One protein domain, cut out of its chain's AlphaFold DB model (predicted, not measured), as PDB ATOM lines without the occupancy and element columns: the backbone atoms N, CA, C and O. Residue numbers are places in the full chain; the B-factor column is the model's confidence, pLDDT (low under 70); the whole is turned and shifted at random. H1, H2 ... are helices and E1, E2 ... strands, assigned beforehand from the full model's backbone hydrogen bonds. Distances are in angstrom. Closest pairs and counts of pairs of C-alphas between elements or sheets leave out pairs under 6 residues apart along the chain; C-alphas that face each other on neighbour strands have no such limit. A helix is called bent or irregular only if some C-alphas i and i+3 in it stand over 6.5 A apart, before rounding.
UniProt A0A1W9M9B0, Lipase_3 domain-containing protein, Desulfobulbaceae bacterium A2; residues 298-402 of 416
ATOM      1  N   LEU A 298     279.968 173.566 412.184       97.25
ATOM      2  CA  LEU A 298     280.583 174.834 412.589       97.25
ATOM      3  C   LEU A 298     282.063 174.878 412.201       97.25
ATOM      4  O   LEU A 298     282.538 175.918 411.749       97.25
ATOM      5  N   ASP A 299     282.787 173.766 412.327       97.38
ATOM      6  CA  ASP A 299     284.203 173.704 411.958       97.38
ATOM      7  C   ASP A 299     284.391 173.868 410.441       97.38
ATOM      8  O   ASP A 299     285.267 174.614 409.991       97.38
ATOM      9  N   ARG A 300     283.523 173.241 409.634       97.50
ATOM     10  CA  ARG A 300     283.548 173.392 408.167       97.50
ATOM     11  C   ARG A 300     283.156 174.807 407.740       97.50
ATOM     12  O   ARG A 300     283.874 175.422 406.954       97.50
ATOM     13  N   PHE A 301     282.102 175.368 408.333       98.06
ATOM     14  CA  PHE A 301     281.700 176.757 408.105       98.06
ATOM     15  C   PHE A 301     282.826 177.730 408.478       98.06
ATOM     16  O   PHE A 301     283.170 178.607 407.694       98.06
ATOM     17  N   THR A 302     283.481 177.527 409.624       97.44
ATOM     18  CA  THR A 302     284.644 178.325 410.049       97.44
ATOM     19  C   THR A 302     285.797 178.215 409.051       97.44
ATOM     20  O   THR A 302     286.443 179.216 408.750       97.44
ATOM     21  N   THR A 303     286.036 177.025 408.496       95.81
ATOM     22  CA  THR A 303     287.067 176.796 407.468       95.81
ATOM     23  C   THR A 303     286.758 177.548 406.170       95.81
ATOM     24  O   THR A 303     287.648 178.168 405.583       95.81
ATOM     25  N   ASP A 304     285.496 177.551 405.738       96.06
ATOM     26  CA  ASP A 304     285.049 178.330 404.582       96.06
ATOM     27  C   ASP A 304     285.216 179.832 404.809       96.06
ATOM     28  O   ASP A 304     285.798 180.523 403.973       96.06
ATOM     29  N   LEU A 305     284.800 180.338 405.970       95.19
ATOM     30  CA  LEU A 305     284.998 181.744 406.316       95.19
ATOM     31  C   LEU A 305     286.485 182.113 406.393       95.19
ATOM     32  O   LEU A 305     286.883 183.193 405.960       95.19
ATOM     33  N   TRP A 306     287.334 181.211 406.890       91.88
ATOM     34  CA  TRP A 306     288.782 181.412 406.907       91.88
ATOM     35  C   TRP A 306     289.388 181.433 405.494       91.88
ATOM     36  O   TRP A 306     290.390 182.109 405.267       91.88
ATOM     37  N   THR A 307     288.767 180.756 404.526       91.12
ATOM     38  CA  THR A 307     289.151 180.848 403.106       91.12
ATOM     39  C   THR A 307     288.831 182.233 402.540       91.12
ATOM     40  O   THR A 307     289.684 182.832 401.893       91.12
ATOM     41  N   ILE A 308     287.661 182.799 402.865       90.81
ATOM     42  CA  ILE A 308     287.320 184.192 402.510       90.81
ATOM     43  C   ILE A 308     288.330 185.167 403.146       90.81
ATOM     44  O   ILE A 308     288.819 186.086 402.484       90.81
ATOM     45  N   ALA A 309     288.661 184.937 404.421       86.31
ATOM     46  CA  ALA A 309     289.455 185.819 405.273       86.31
ATOM     47  C   ALA A 309     290.973 185.818 405.013       86.31
ATOM     48  O   ALA A 309     291.644 186.754 405.433       86.31
ATOM     49  N   GLN A 310     291.543 184.784 404.385       75.38
ATOM     50  CA  GLN A 310     292.996 184.686 404.158       75.38
ATOM     51  C   GLN A 310     293.463 185.294 402.834       75.38
ATOM     52  O   GLN A 310     294.641 185.631 402.692       75.38
ATOM     53  N   ASP A 311     292.559 185.473 401.875       60.31
ATOM     54  CA  ASP A 311     292.934 185.852 400.519       60.31
ATOM     55  C   ASP A 311     293.109 187.368 400.412       60.31
ATOM     56  O   ASP A 311     292.160 188.133 400.551       60.31
ATOM     57  N   GLY A 312     294.343 187.818 400.174       54.91
ATOM     58  CA  GLY A 312     294.722 189.231 400.051       54.91
ATOM     59  C   GLY A 312     294.167 189.954 398.814       54.91
ATOM     60  O   GLY A 312     294.883 190.744 398.198       54.91
ATOM     61  N   GLY A 313     292.920 189.694 398.414       59.09
ATOM     62  CA  GLY A 313     292.247 190.456 397.364       59.09
ATOM     63  C   GLY A 313     290.767 190.682 397.577       59.09
ATOM     64  O   GLY A 313     290.420 191.113 398.663       59.09
ATOM     65  N   LEU A 314     289.909 190.519 396.555       60.56
ATOM     66  CA  LEU A 314     288.569 191.133 396.576       60.56
ATOM     67  C   LEU A 314     287.719 190.733 397.791       60.56
ATOM     68  O   LEU A 314     286.982 191.578 398.290       60.56
ATOM     69  N   SER A 315     287.876 189.512 398.302       61.53
ATOM     70  CA  SER A 315     287.220 189.026 399.522       61.53
ATOM     71  C   SER A 315     287.681 189.704 400.822       61.53
ATOM     72  O   SER A 315     286.961 189.638 401.807       61.53
ATOM     73  N   GLN A 316     288.832 190.384 400.835       68.31
ATOM     74  CA  GLN A 316     289.305 191.219 401.950       68.31
ATOM     75  C   GLN A 316     289.263 192.722 401.649       68.31
ATOM     76  O   GLN A 316     289.136 193.540 402.557       68.31
ATOM     77  N   THR A 317     289.391 193.121 400.381       72.38
ATOM     78  CA  THR A 317     289.459 194.538 399.993       72.38
ATOM     79  C   THR A 317     288.100 195.138 399.646       72.38
ATOM     80  O   THR A 317     288.007 196.351 399.462       72.38
ATOM     81  N   ASN A 318     287.057 194.316 399.497       86.00
ATOM     82  CA  ASN A 318     285.708 194.769 399.186       86.00
ATOM     83  C   ASN A 318     284.685 194.088 400.104       86.00
ATOM     84  O   ASN A 318     284.448 192.886 400.002       86.00
ATOM     85  N   THR A 319     284.055 194.881 400.969       88.81
ATOM     86  CA  THR A 319     283.073 194.402 401.951       88.81
ATOM     87  C   THR A 319     281.875 193.731 401.287       88.81
ATOM     88  O   THR A 319     281.475 192.664 401.723       88.81
ATOM     89  N   ASN A 320     281.381 194.246 400.155       92.25
ATOM     90  CA  ASN A 320     280.254 193.627 399.448       92.25
ATOM     91  C   ASN A 320     280.599 192.217 398.933       92.25
ATOM     92  O   ASN A 320     279.753 191.329 398.949       92.25
ATOM     93  N   ILE A 321     281.839 191.976 398.491       91.75
ATOM     94  CA  ILE A 321     282.273 190.628 398.088       91.75
ATOM     95  C   ILE A 321     282.446 189.713 399.304       91.75
ATOM     96  O   ILE A 321     282.044 188.551 399.247       91.75
ATOM     97  N   ALA A 322     283.013 190.218 400.401       92.50
ATOM     98  CA  ALA A 322     283.130 189.463 401.649       92.50
ATOM     99  C   ALA A 322     281.748 189.037 402.183       92.50
ATOM    100  O   ALA A 322     281.541 187.867 402.518       92.50
ATOM    101  N   ASP A 323     280.792 189.963 402.185       95.50
ATOM    102  CA  ASP A 323     279.429 189.754 402.670       95.50
ATOM    103  C   ASP A 323     278.639 188.822 401.749       95.50
ATOM    104  O   ASP A 323     277.956 187.917 402.226       95.50
ATOM    105  N   LEU A 324     278.805 188.962 400.426       95.88
ATOM    106  CA  LEU A 324     278.260 188.035 399.433       95.88
ATOM    107  C   LEU A 324     278.701 186.596 399.713       95.88
ATOM    108  O   LEU A 324     277.868 185.695 399.796       95.88
ATOM    109  N   LEU A 325     280.012 186.377 399.843       95.69
ATOM    110  CA  LEU A 325     280.582 185.048 400.054       95.69
ATOM    111  C   LEU A 325     280.181 184.478 401.416       95.69
ATOM    112  O   LEU A 325     279.863 183.293 401.516       95.69
ATOM    113  N   THR A 326     280.118 185.324 402.444       97.12
ATOM    114  CA  THR A 326     279.641 184.934 403.773       97.12
ATOM    115  C   THR A 326     278.172 184.507 403.722       97.12
ATOM    116  O   THR A 326     277.839 183.413 404.173       97.12
ATOM    117  N   ALA A 327     277.296 185.298 403.096       98.31
ATOM    118  CA  ALA A 327     275.880 184.965 402.936       98.31
ATOM    119  C   ALA A 327     275.665 183.707 402.074       98.31
ATOM    120  O   ALA A 327     274.783 182.899 402.367       98.31
ATOM    121  N   PHE A 328     276.490 183.498 401.045       97.94
ATOM    122  CA  PHE A 328     276.473 182.281 400.230       97.94
ATOM    123  C   PHE A 328     276.897 181.045 401.019       97.94
ATOM    124  O   PHE A 328     276.259 180.002 400.887       97.94
ATOM    125  N   ALA A 329     277.918 181.154 401.874       98.06
ATOM    126  CA  ALA A 329     278.265 180.082 402.797       98.06
ATOM    127  C   ALA A 329     277.092 179.780 403.736       98.06
ATOM    128  O   ALA A 329     276.680 178.627 403.842       98.06
ATOM    129  N   MET A 330     276.492 180.805 404.351       98.62
ATOM    130  CA  MET A 330     275.324 180.624 405.219       98.62
ATOM    131  C   MET A 330     274.191 179.870 404.504       98.62
ATOM    132  O   MET A 330     273.675 178.894 405.043       98.62
ATOM    133  N   GLU A 331     273.842 180.262 403.274       98.50
ATOM    134  CA  GLU A 331     272.795 179.603 402.479       98.50
ATOM    135  C   GLU A 331     273.152 178.154 402.118       98.50
ATOM    136  O   GLU A 331     272.320 177.256 402.272       98.50
ATOM    137  N   ALA A 332     274.390 177.902 401.693       98.19
ATOM    138  CA  ALA A 332     274.860 176.573 401.310       98.19
ATOM    139  C   ALA A 332     274.809 175.577 402.481       98.19
ATOM    140  O   ALA A 332     274.335 174.447 402.319       98.19
ATOM    141  N   TYR A 333     275.259 175.998 403.669       98.25
ATOM    142  CA  TYR A 333     275.201 175.178 404.880       98.25
ATOM    143  C   TYR A 333     273.764 174.990 405.366       98.25
ATOM    144  O   TYR A 333     273.346 173.859 405.604       98.25
ATOM    145  N   TYR A 334     272.982 176.070 405.446       98.12
ATOM    146  CA  TYR A 334     271.611 176.019 405.958       98.12
ATOM    147  C   TYR A 334     270.678 175.160 405.094       98.12
ATOM    148  O   TYR A 334     269.778 174.494 405.601       98.12
ATOM    149  N   THR A 335     270.899 175.141 403.778       96.81
ATOM    150  CA  THR A 335     270.105 174.334 402.838       96.81
ATOM    151  C   THR A 335     270.655 172.920 402.623       96.81
ATOM    152  O   THR A 335     270.099 172.167 401.823       96.81
ATOM    153  N   GLY A 336     271.728 172.538 403.328       95.31
ATOM    154  CA  GLY A 336     272.321 171.200 403.240       95.31
ATOM    155  C   GLY A 336     272.958 170.889 401.882       95.31
ATOM    156  O   GLY A 336     273.016 169.727 401.480       95.31
ATOM    157  N   ARG A 337     273.409 171.912 401.146       95.44
ATOM    158  CA  ARG A 337     274.049 171.763 399.828       95.44
ATOM    159  C   ARG A 337     275.552 171.489 399.910       95.44
ATOM    160  O   ARG A 337     276.150 171.058 398.921       95.44
ATOM    161  N   VAL A 338     276.161 171.706 401.075       93.62
ATOM    162  CA  VAL A 338     277.538 171.291 401.373       93.62
ATOM    163  C   VAL A 338     277.511 169.889 401.983       93.62
ATOM    164  O   VAL A 338     276.800 169.647 402.957       93.62
ATOM    165  N   ALA A 339     278.274 168.956 401.409       90.88
ATOM    166  CA  ALA A 339     278.382 167.601 401.944       90.88
ATOM    167  C   ALA A 339     279.005 167.600 403.355       90.88
ATOM    168  O   ALA A 339     279.773 168.493 403.713       90.88
ATOM    169  N   SER A 340     278.693 166.582 404.160       90.50
ATOM    170  CA  SER A 340     279.122 166.491 405.566       90.50
ATOM    171  C   SER A 340     280.643 166.407 405.761       90.50
ATOM    172  O   SER A 340     281.131 166.659 406.856       90.50
ATOM    173  N   ASP A 341     281.392 166.050 404.722       91.12
ATOM    174  CA  ASP A 341     282.850 165.904 404.709       91.12
ATOM    175  C   ASP A 341     283.555 166.932 403.802       91.12
ATOM    176  O   ASP A 341     284.743 166.790 403.515       91.12
ATOM    177  N   ALA A 342     282.839 167.970 403.355       93.94
ATOM    178  CA  ALA A 342     283.341 168.959 402.405       93.94
ATOM    179  C   ALA A 342     283.162 170.405 402.892       93.94
ATOM    180  O   ALA A 342     282.334 170.697 403.753       93.94
ATOM    181  N   THR A 343     283.925 171.310 402.283       95.88
ATOM    182  CA  THR A 343     283.780 172.767 402.388       95.88
ATOM    183  C   THR A 343     283.253 173.330 401.063       95.88
ATOM    184  O   THR A 343     283.335 172.672 400.020       95.88
ATOM    185  N   LEU A 344     282.673 174.528 401.091       96.56
ATOM    186  CA  LEU A 344     282.134 175.206 399.910       96.56
ATOM    187  C   LEU A 344     283.243 175.807 399.037       96.56
ATOM    188  O   LEU A 344     283.218 175.672 397.811       96.56
ATOM    189  N   PHE A 345     284.193 176.493 399.664       94.38
ATOM    190  CA  PHE A 345     285.248 177.237 398.997       94.38
ATOM    191  C   PHE A 345     286.525 176.412 398.892       94.38
ATOM    192  O   PHE A 345     286.934 175.696 399.809       94.38
ATOM    193  N   GLN A 346     287.180 176.555 397.744       91.88
ATOM    194  CA  GLN A 346     288.508 176.028 397.481       91.88
ATOM    195  C   GLN A 346     289.458 177.207 397.298       91.88
ATOM    196  O   GLN A 346     289.258 178.027 396.399       91.88
ATOM    197  N   SER A 347     290.491 177.286 398.136       87.56
ATOM    198  CA  SER A 347     291.582 178.241 397.928       87.56
ATOM    199  C   SER A 347     292.372 177.853 396.676       87.56
ATOM    200  O   SER A 347     292.675 176.678 396.451       87.56
ATOM    201  N   MET A 348     292.679 178.843 395.846       83.62
ATOM    202  CA  MET A 348     293.391 178.703 394.582       83.62
ATOM    203  C   MET A 348     294.514 179.743 394.510       83.62
ATOM    204  O   MET A 348     294.532 180.738 395.233       83.62
ATOM    205  N   GLU A 349     295.476 179.535 393.612       78.44
ATOM    206  CA  GLU A 349     296.512 180.541 393.375       78.44
ATOM    207  C   GLU A 349     295.877 181.833 392.839       78.44
ATOM    208  O   GLU A 349     295.403 181.877 391.707       78.44
ATOM    209  N   GLY A 350     295.880 182.887 393.660       74.69
ATOM    210  CA  GLY A 350     295.351 184.197 393.290       74.69
ATOM    211  C   GLY A 350     293.834 184.331 393.414       74.69
ATOM    212  O   GLY A 350     293.265 185.126 392.663       74.69
ATOM    213  N   GLY A 351     293.170 183.575 394.298       82.44
ATOM    214  CA  GLY A 351     291.736 183.712 394.571       82.44
ATOM    215  C   GLY A 351     291.090 182.483 395.207       82.44
ATOM    216  O   GLY A 351     291.762 181.521 395.565       82.44
ATOM    217  N   LEU A 352     289.760 182.483 395.252       89.12
ATOM    218  CA  LEU A 352     288.957 181.343 395.696       89.12
ATOM    219  C   LEU A 352     287.981 180.897 394.615       89.12
ATOM    220  O   LEU A 352     287.543 181.685 393.774       89.12
ATOM    221  N   ARG A 353     287.623 179.616 394.652       91.50
ATOM    222  CA  ARG A 353     286.706 178.982 393.708       91.50
ATOM    223  C   ARG A 353     285.559 178.291 394.435       91.50
ATOM    224  O   ARG A 353     285.780 177.673 395.473       91.50
ATOM    225  N   PHE A 354     284.357 178.341 393.866       94.06
ATOM    226  CA  PHE A 354     283.205 177.555 394.318       94.06
ATOM    227  C   PHE A 354     282.213 177.287 393.189       94.06
ATOM    228  O   PHE A 354     282.218 177.957 392.155       94.06
ATOM    229  N   ASN A 355     281.329 176.310 393.397       94.44
ATOM    230  CA  ASN A 355     280.228 176.033 392.484       94.44
ATOM    231  C   ASN A 355     278.934 176.684 392.992       94.44
ATOM    232  O   ASN A 355     278.423 176.309 394.045       94.44
ATOM    233  N   LEU A 356     278.352 177.604 392.220       93.94
ATOM    234  CA  LEU A 356     277.115 178.307 392.573       93.94
ATOM    235  C   LEU A 356     275.935 177.352 392.817       93.94
ATOM    236  O   LEU A 356     275.066 177.661 393.625       93.94
ATOM    237  N   ALA A 357     275.904 176.172 392.184       93.12
ATOM    238  CA  ALA A 357     274.866 175.169 392.449       93.12
ATOM    239  C   ALA A 357     274.895 174.627 393.895       93.12
ATOM    240  O   ALA A 357     273.869 174.154 394.389       93.12
ATOM    241  N   GLN A 358     276.043 174.720 394.579       94.81
ATOM    242  CA  GLN A 358     276.168 174.399 396.005       94.81
ATOM    243  C   GLN A 358     275.632 175.517 396.909       94.81
ATOM    244  O   GLN A 358     275.505 175.306 398.106       94.81
ATOM    245  N   VAL A 359     275.283 176.679 396.355       95.81
ATOM    246  CA  VAL A 359     274.658 177.787 397.088       95.81
ATOM    247  C   VAL A 359     273.170 177.842 396.769       95.81
ATOM    248  O   VAL A 359     272.337 177.757 397.661       95.81
ATOM    249  N   THR A 360     272.822 177.943 395.485       94.50
ATOM    250  CA  THR A 360     271.445 178.173 395.048       94.50
ATOM    251  C   THR A 360     271.175 177.585 393.663       94.50
ATOM    252  O   THR A 360     272.077 177.398 392.842       94.50
ATOM    253  N   ASP A 361     269.901 177.347 393.357       92.31
ATOM    254  CA  ASP A 361     269.491 176.965 392.003       92.31
ATOM    255  C   ASP A 361     269.389 178.177 391.073       92.31
ATOM    256  O   ASP A 361     269.705 178.056 389.885       92.31
ATOM    257  N   THR A 362     268.984 179.332 391.619       92.62
ATOM    258  CA  THR A 362     268.753 180.585 390.887       92.62
ATOM    259  C   THR A 362     269.456 181.746 391.588       92.62
ATOM    260  O   THR A 362     269.105 182.110 392.706       92.62
ATOM    261  N   LEU A 363     270.427 182.366 390.908       92.75
ATOM    262  CA  LEU A 363     271.280 183.417 391.478       92.75
ATOM    263  C   LEU A 363     270.486 184.576 392.101       92.75
ATOM    264  O   LEU A 363     270.784 184.991 393.212       92.75
ATOM    265  N   SER A 364     269.452 185.065 391.414       91.12
ATOM    266  CA  SER A 364     268.647 186.203 391.877       91.12
ATOM    267  C   SER A 364     267.748 185.894 393.077       91.12
ATOM    268  O   SER A 364     267.203 186.821 393.669       91.12
ATOM    269  N   SER A 365     267.570 184.618 393.438       91.69
ATOM    270  CA  SER A 365     266.870 184.223 394.665       91.69
ATOM    271  C   SER A 365     267.807 183.952 395.840       91.69
ATOM    272  O   SER A 365     267.310 183.750 396.945       91.69
ATOM    273  N   ALA A 366     269.127 183.921 395.616       95.56
ATOM    274  CA  ALA A 366     270.084 183.739 396.700       95.56
ATOM    275  C   ALA A 366     269.988 184.901 397.684       95.56
ATOM    276  O   ALA A 366     269.932 186.067 397.285       95.56
ATOM    277  N   LYS A 367     270.043 184.598 398.977       95.56
ATOM    278  CA  LYS A 367     269.942 185.613 400.028       95.56
ATOM    279  C   LYS A 367     271.101 186.610 399.995       95.56
ATOM    280  O   LYS A 367     270.916 187.775 400.325       95.56
ATOM    281  N   GLY A 368     272.271 186.178 399.523       94.69
ATOM    282  CA  GLY A 368     273.434 187.047 399.324       94.69
ATOM    283  C   GLY A 368     273.383 187.932 398.070       94.69
ATOM    284  O   GLY A 368     274.257 188.777 397.908       94.69
ATOM    285  N   TYR A 369     272.395 187.770 397.177       94.81
ATOM    286  CA  TYR A 369     272.384 188.436 395.865       94.81
ATOM    287  C   TYR A 369     272.465 189.968 395.952       94.81
ATOM    288  O   TYR A 369     273.095 190.591 395.100       94.81
ATOM    289  N   GLN A 370     271.887 190.577 396.989       95.31
ATOM    290  CA  GLN A 370     271.943 192.031 397.181       95.31
ATOM    291  C   GLN A 370     273.382 192.563 397.263       95.31
ATOM    292  O   GLN A 370     273.695 193.567 396.636       95.31
ATOM    293  N   TYR A 371     274.290 191.840 397.927       95.38
ATOM    294  CA  TYR A 371     275.688 192.255 398.049       95.38
ATOM    295  C   TYR A 371     276.424 192.165 396.706       95.38
ATOM    296  O   TYR A 371     277.284 192.991 396.395       95.38
ATOM    297  N   LEU A 372     276.052 191.194 395.864       92.62
ATOM    298  CA  LEU A 372     276.541 191.127 394.490       92.62
ATOM    299  C   LEU A 372     276.045 192.324 393.673       92.62
ATOM    300  O   LEU A 372     276.841 192.935 392.964       92.62
ATOM    301  N   ASP A 373     274.760 192.672 393.777       91.38
ATOM    302  CA  ASP A 373     274.192 193.830 393.079       91.38
ATOM    303  C   ASP A 373     274.880 195.135 393.512       91.38
ATOM    304  O   ASP A 373     275.345 195.905 392.669       91.38
ATOM    305  N   ASP A 374     275.073 195.328 394.819       93.06
ATOM    306  CA  ASP A 374     275.784 196.477 395.377       93.06
ATOM    307  C   ASP A 374     277.224 196.559 394.863       93.06
ATOM    308  O   ASP A 374     277.668 197.623 394.423       93.06
ATOM    309  N   TYR A 375     277.961 195.440 394.854       90.06
ATOM    310  CA  TYR A 375     279.300 195.383 394.263       90.06
ATOM    311  C   TYR A 375     279.285 195.772 392.782       90.06
ATOM    312  O   TYR A 375     280.051 196.643 392.363       90.06
ATOM    313  N   LEU A 376     278.399 195.174 391.983       88.12
ATOM    314  CA  LEU A 376     278.303 195.456 390.553       88.12
ATOM    315  C   LEU A 376     277.969 196.928 390.304       88.12
ATOM    316  O   LEU A 376     278.513 197.526 389.375       88.12
ATOM    317  N   ASN A 377     277.141 197.547 391.144       88.31
ATOM    318  CA  ASN A 377     276.804 198.966 391.069       88.31
ATOM    319  C   ASN A 377     278.000 199.892 391.355       88.31
ATOM    320  O   ASN A 377     278.020 201.010 390.838       88.31
ATOM    321  N   THR A 378     279.037 199.425 392.063       86.00
ATOM    322  CA  THR A 378     280.300 200.178 392.217       86.00
ATOM    323  C   THR A 378     281.159 200.199 390.949       86.00
ATOM    324  O   THR A 378     281.980 201.101 390.770       86.00
ATOM    325  N   LEU A 379     280.974 199.228 390.047       83.38
ATOM    326  CA  LEU A 379     281.741 199.136 388.809       83.38
ATOM    327  C   LEU A 379     281.225 200.138 387.774       83.38
ATOM    328  O   LEU A 379     280.013 200.254 387.545       83.38
ATOM    329  N   ALA A 380     282.153 200.810 387.088       83.50
ATOM    330  CA  ALA A 380     281.829 201.713 385.989       83.50
ATOM    331  C   ALA A 380     281.021 200.989 384.899       83.50
ATOM    332  O   ALA A 380     281.280 199.825 384.579       83.50
ATOM    333  N   TYR A 381     280.038 201.682 384.319       78.88
ATOM    334  CA  TYR A 381     279.276 201.136 383.199       78.88
ATOM    335  C   TYR A 381     280.212 200.859 382.018       78.88
ATOM    336  O   TYR A 381     280.950 201.739 381.574       78.88
ATOM    337  N   SER A 382     280.160 199.633 381.511       78.00
ATOM    338  CA  SER A 382     280.893 199.188 380.332       78.00
ATOM    339  C   SER A 382     280.113 198.071 379.647       78.00
ATOM    340  O   SER A 382     279.349 197.354 380.296       78.00
ATOM    341  N   ASP A 383     280.333 197.882 378.347       78.44
ATOM    342  CA  ASP A 383     279.732 196.762 377.612       78.44
ATOM    343  C   ASP A 383     280.146 195.408 378.218       78.44
ATOM    344  O   ASP A 383     279.355 194.469 378.251       78.44
ATOM    345  N   ALA A 384     281.357 195.334 378.783       73.44
ATOM    346  CA  ALA A 384     281.851 194.166 379.505       73.44
ATOM    347  C   ALA A 384     281.061 193.893 380.797       73.44
ATOM    348  O   ALA A 384     280.725 192.743 381.069       73.44
ATOM    349  N   LYS A 385     280.712 194.933 381.570       78.88
ATOM    350  CA  LYS A 385     279.848 194.803 382.754       78.88
ATOM    351  C   LYS A 385     278.457 194.310 382.358       78.88
ATOM    352  O   LYS A 385     277.963 193.367 382.967       78.88
ATOM    353  N   SER A 386     277.840 194.916 381.345       81.12
ATOM    354  CA  SER A 386     276.503 194.519 380.884       81.12
ATOM    355  C   SER A 386     276.483 193.065 380.400       81.12
ATOM    356  O   SER A 386     275.621 192.294 380.815       81.12
ATOM    357  N   ALA A 387     277.485 192.657 379.614       81.25
ATOM    358  CA  ALA A 387     277.627 191.275 379.161       81.25
ATOM    359  C   ALA A 387     277.878 190.290 380.318       81.25
ATOM    360  O   ALA A 387     277.336 189.186 380.307       81.25
ATOM    361  N   LEU A 388     278.667 190.679 381.329       79.19
ATOM    362  CA  LEU A 388     278.878 189.869 382.529       79.19
ATOM    363  C   LEU A 388     277.557 189.651 383.272       79.19
ATOM    364  O   LEU A 388     277.198 188.508 383.534       79.19
ATOM    365  N   VAL A 389     276.813 190.724 383.560       84.44
ATOM    366  CA  VAL A 389     275.533 190.670 384.288       84.44
ATOM    367  C   VAL A 389     274.526 189.746 383.602       84.44
ATOM    368  O   VAL A 389     273.858 188.966 384.278       84.44
ATOM    369  N   GLU A 390     274.453 189.767 382.268       85.38
ATOM    370  CA  GLU A 390     273.591 188.858 381.502       85.38
ATOM    371  C   GLU A 390     273.998 187.380 381.639       85.38
ATOM    372  O   GLU A 390     273.141 186.494 381.587       85.38
ATOM    373  N   GLN A 391     275.290 187.098 381.829       86.81
ATOM    374  CA  GLN A 391     275.822 185.736 381.916       86.81
ATOM    375  C   GLN A 391     275.856 185.171 383.337       86.81
ATOM    376  O   GLN A 391     275.744 183.952 383.484       86.81
ATOM    377  N   LEU A 392     275.980 186.008 384.376       86.25
ATOM    378  CA  LEU A 392     276.128 185.575 385.776       86.25
ATOM    379  C   LEU A 392     275.135 184.473 386.201       86.25
ATOM    380  O   LEU A 392     275.586 183.502 386.811       86.25
ATOM    381  N   PRO A 393     273.828 184.522 385.853       85.38
ATOM    382  CA  PRO A 393     272.881 183.473 386.247       85.38
ATOM    383  C   PRO A 393     273.166 182.087 385.643       85.38
ATOM    384  O   PRO A 393     272.653 181.088 386.144       85.38
ATOM    385  N   GLN A 394     273.940 182.014 384.556       85.81
ATOM    386  CA  GLN A 394     274.280 180.768 383.858       85.81
ATOM    387  C   GLN A 394     275.629 180.189 384.305       85.81
ATOM    388  O   GLN A 394     275.906 179.014 384.053       85.81
ATOM    389  N   LEU A 395     276.469 180.986 384.972       86.81
ATOM    390  CA  LEU A 395     277.787 180.554 385.421       86.81
ATOM    391  C   LEU A 395     277.652 179.685 386.670       86.81
ATOM    392  O   LEU A 395     277.149 180.120 387.706       86.81
ATOM    393  N   ARG A 396     278.111 178.435 386.569       86.50
ATOM    394  CA  ARG A 396     278.128 177.488 387.690       86.50
ATOM    395  C   ARG A 396     279.449 177.504 388.437       86.50
ATOM    396  O   ARG A 396     279.438 177.422 389.654       86.50
ATOM    397  N   ASP A 397     280.560 177.651 387.730       89.25
ATOM    398  CA  ASP A 397     281.897 177.666 388.314       89.25
ATOM    399  C   ASP A 397     282.372 179.107 388.513       89.25
ATOM    400  O   ASP A 397     282.565 179.838 387.541       89.25
ATOM    401  N   TRP A 398     282.493 179.529 389.769       91.25
ATOM    402  CA  TRP A 398     282.839 180.897 390.137       91.25
ATOM    403  C   TRP A 398     284.261 180.947 390.668       91.25
ATOM    404  O   TRP A 398     284.647 180.139 391.510       91.25
ATOM    405  N   TYR A 399     285.018 181.929 390.192       88.62
ATOM    406  CA  TYR A 399     286.368 182.223 390.648       88.62
ATOM    407  C   TYR A 399     286.451 183.692 391.058       88.62
ATOM    408  O   TYR A 399     286.262 184.572 390.224       88.62
ATOM    409  N   ILE A 400     286.723 183.968 392.329       84.88
ATOM    410  CA  ILE A 400     286.864 185.328 392.848       84.88
ATOM    411  C   ILE A 400     288.349 185.616 393.038       84.88
ATOM    412  O   ILE A 400     289.014 184.973 393.846       84.88
ATOM    413  N   GLN A 401     288.871 186.575 392.274       75.38
ATOM    414  CA  GLN A 401     290.297 186.886 392.245       75.38
ATOM    415  C   GLN A 401     290.785 187.570 393.532       75.38
ATOM    416  O   GLN A 401     290.169 188.512 394.043       75.38
ATOM    417  N   ALA A 402     291.972 187.162 393.980       63.72
ATOM    418  CA  ALA A 402     292.761 187.839 394.988       63.72
ATOM    419  C   ALA A 402     293.840 188.759 394.350       63.72
ATOM    420  O   ALA A 402     294.775 188.269 393.719       63.72
TER     421      ALA A 402
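What this domain is: This is residues 298 to 402 of the 416 residues of the protein "Lipase_3 domain-containing protein" of Desulfobulbaceae bacterium A2 (UniProt A0A1W9M9B0). Three helices, H1, H3 and H4, stand side by side in a row, alternating in direction, and a small sheet of three strands lies beneath the H1 end of the row, with its other face bare. H5 folds back beside H4, off the sheet, and residues 379 to 384, of which 383 and 384 belong to H5, stick out where the chain turns from H4 to H5. The printed part has 105 residues with five named helices and three named strands, in the order H1 H2 H3 E1 E2 H4 H5 E3; the sheet runs E1 E2 E3, antiparallel, and the class is mostly helix. The whole is compact, with a radius of gyration of the C-alphas of 13.3 A and spans of 41 by 29 by 20 A.

How they stand to each other: In the sheet, the inner strand E2, residues 351 to 355, has the edge strands E1, residues 346 to 348, and E3, residues 397 to 401, as antiparallel neighbours. E1 and E2 form a hairpin, with N 348 and O 351 within hydrogen-bond range at 2.8 A. Between E2 and E3, N 400 and O 352 are 2.8 A apart. H1, residues 298 to 310, is on the sheet at a height of 10.8 A and lies over E1, along the strands at 20 degrees on the local plane. H3, residues 319 to 334, is the hub, touching three helices, and is not on the sheet. H1 and H3 touch at a shallow tilt of 19 degrees, opposite ways; their closest C-alphas, those of Leu 305 and Thr 326, are 6.7 A apart. H2, residues 314 to 317, only grazes the sheet and touches H3 only at the corner, where the C-alphas of Ser 315 and Ala 322 are closest at 4.6 A. With its residues 320 to 324 alone, H3 touches H4, residues 369 to 378, at a shallow tilt of 15 degrees, opposite ways; the C-alphas of Asn 320 and Tyr 371 are closest at 5.0 A. H4 and H5, residues 383 to 394, are close but not clearly touching, with the closest C-alphas, those of Leu 376 and Lys 385, 8.0 A apart. Each O i to N i+4 pair is within hydrogen-bond range in H1, H3 and H4; in H5 6 of 8 are, and H2 is too short for such a pair.

Where its parts are: H1 begins at C-alpha 298 (280.583, 174.834, 412.589) and is 18.0 A long. H3, the longest helix, measures 22.0 A and ends at C-alpha 334 (271.611, 176.019, 405.958). H4 measures 14.6 A and H5 18.0 A; H5 is irregular, with C-alphas 390 and 393 7.2 A apart. E2 measures 14.0 A, and E3, 13.1 A, ends at C-alpha 401 (290.297, 186.886, 392.245).

The domain as a whole: The two C-alphas farthest apart, those of Asp 299 and Asp 383, are 41.6 A apart. The printed part has no cut. The links H3 to E1 and E2 to H4 are long, with 11 and 13 residues. The mean pLDDT of the printed part is 88.4, and residues 311 to 316 and residue 402 are under 70.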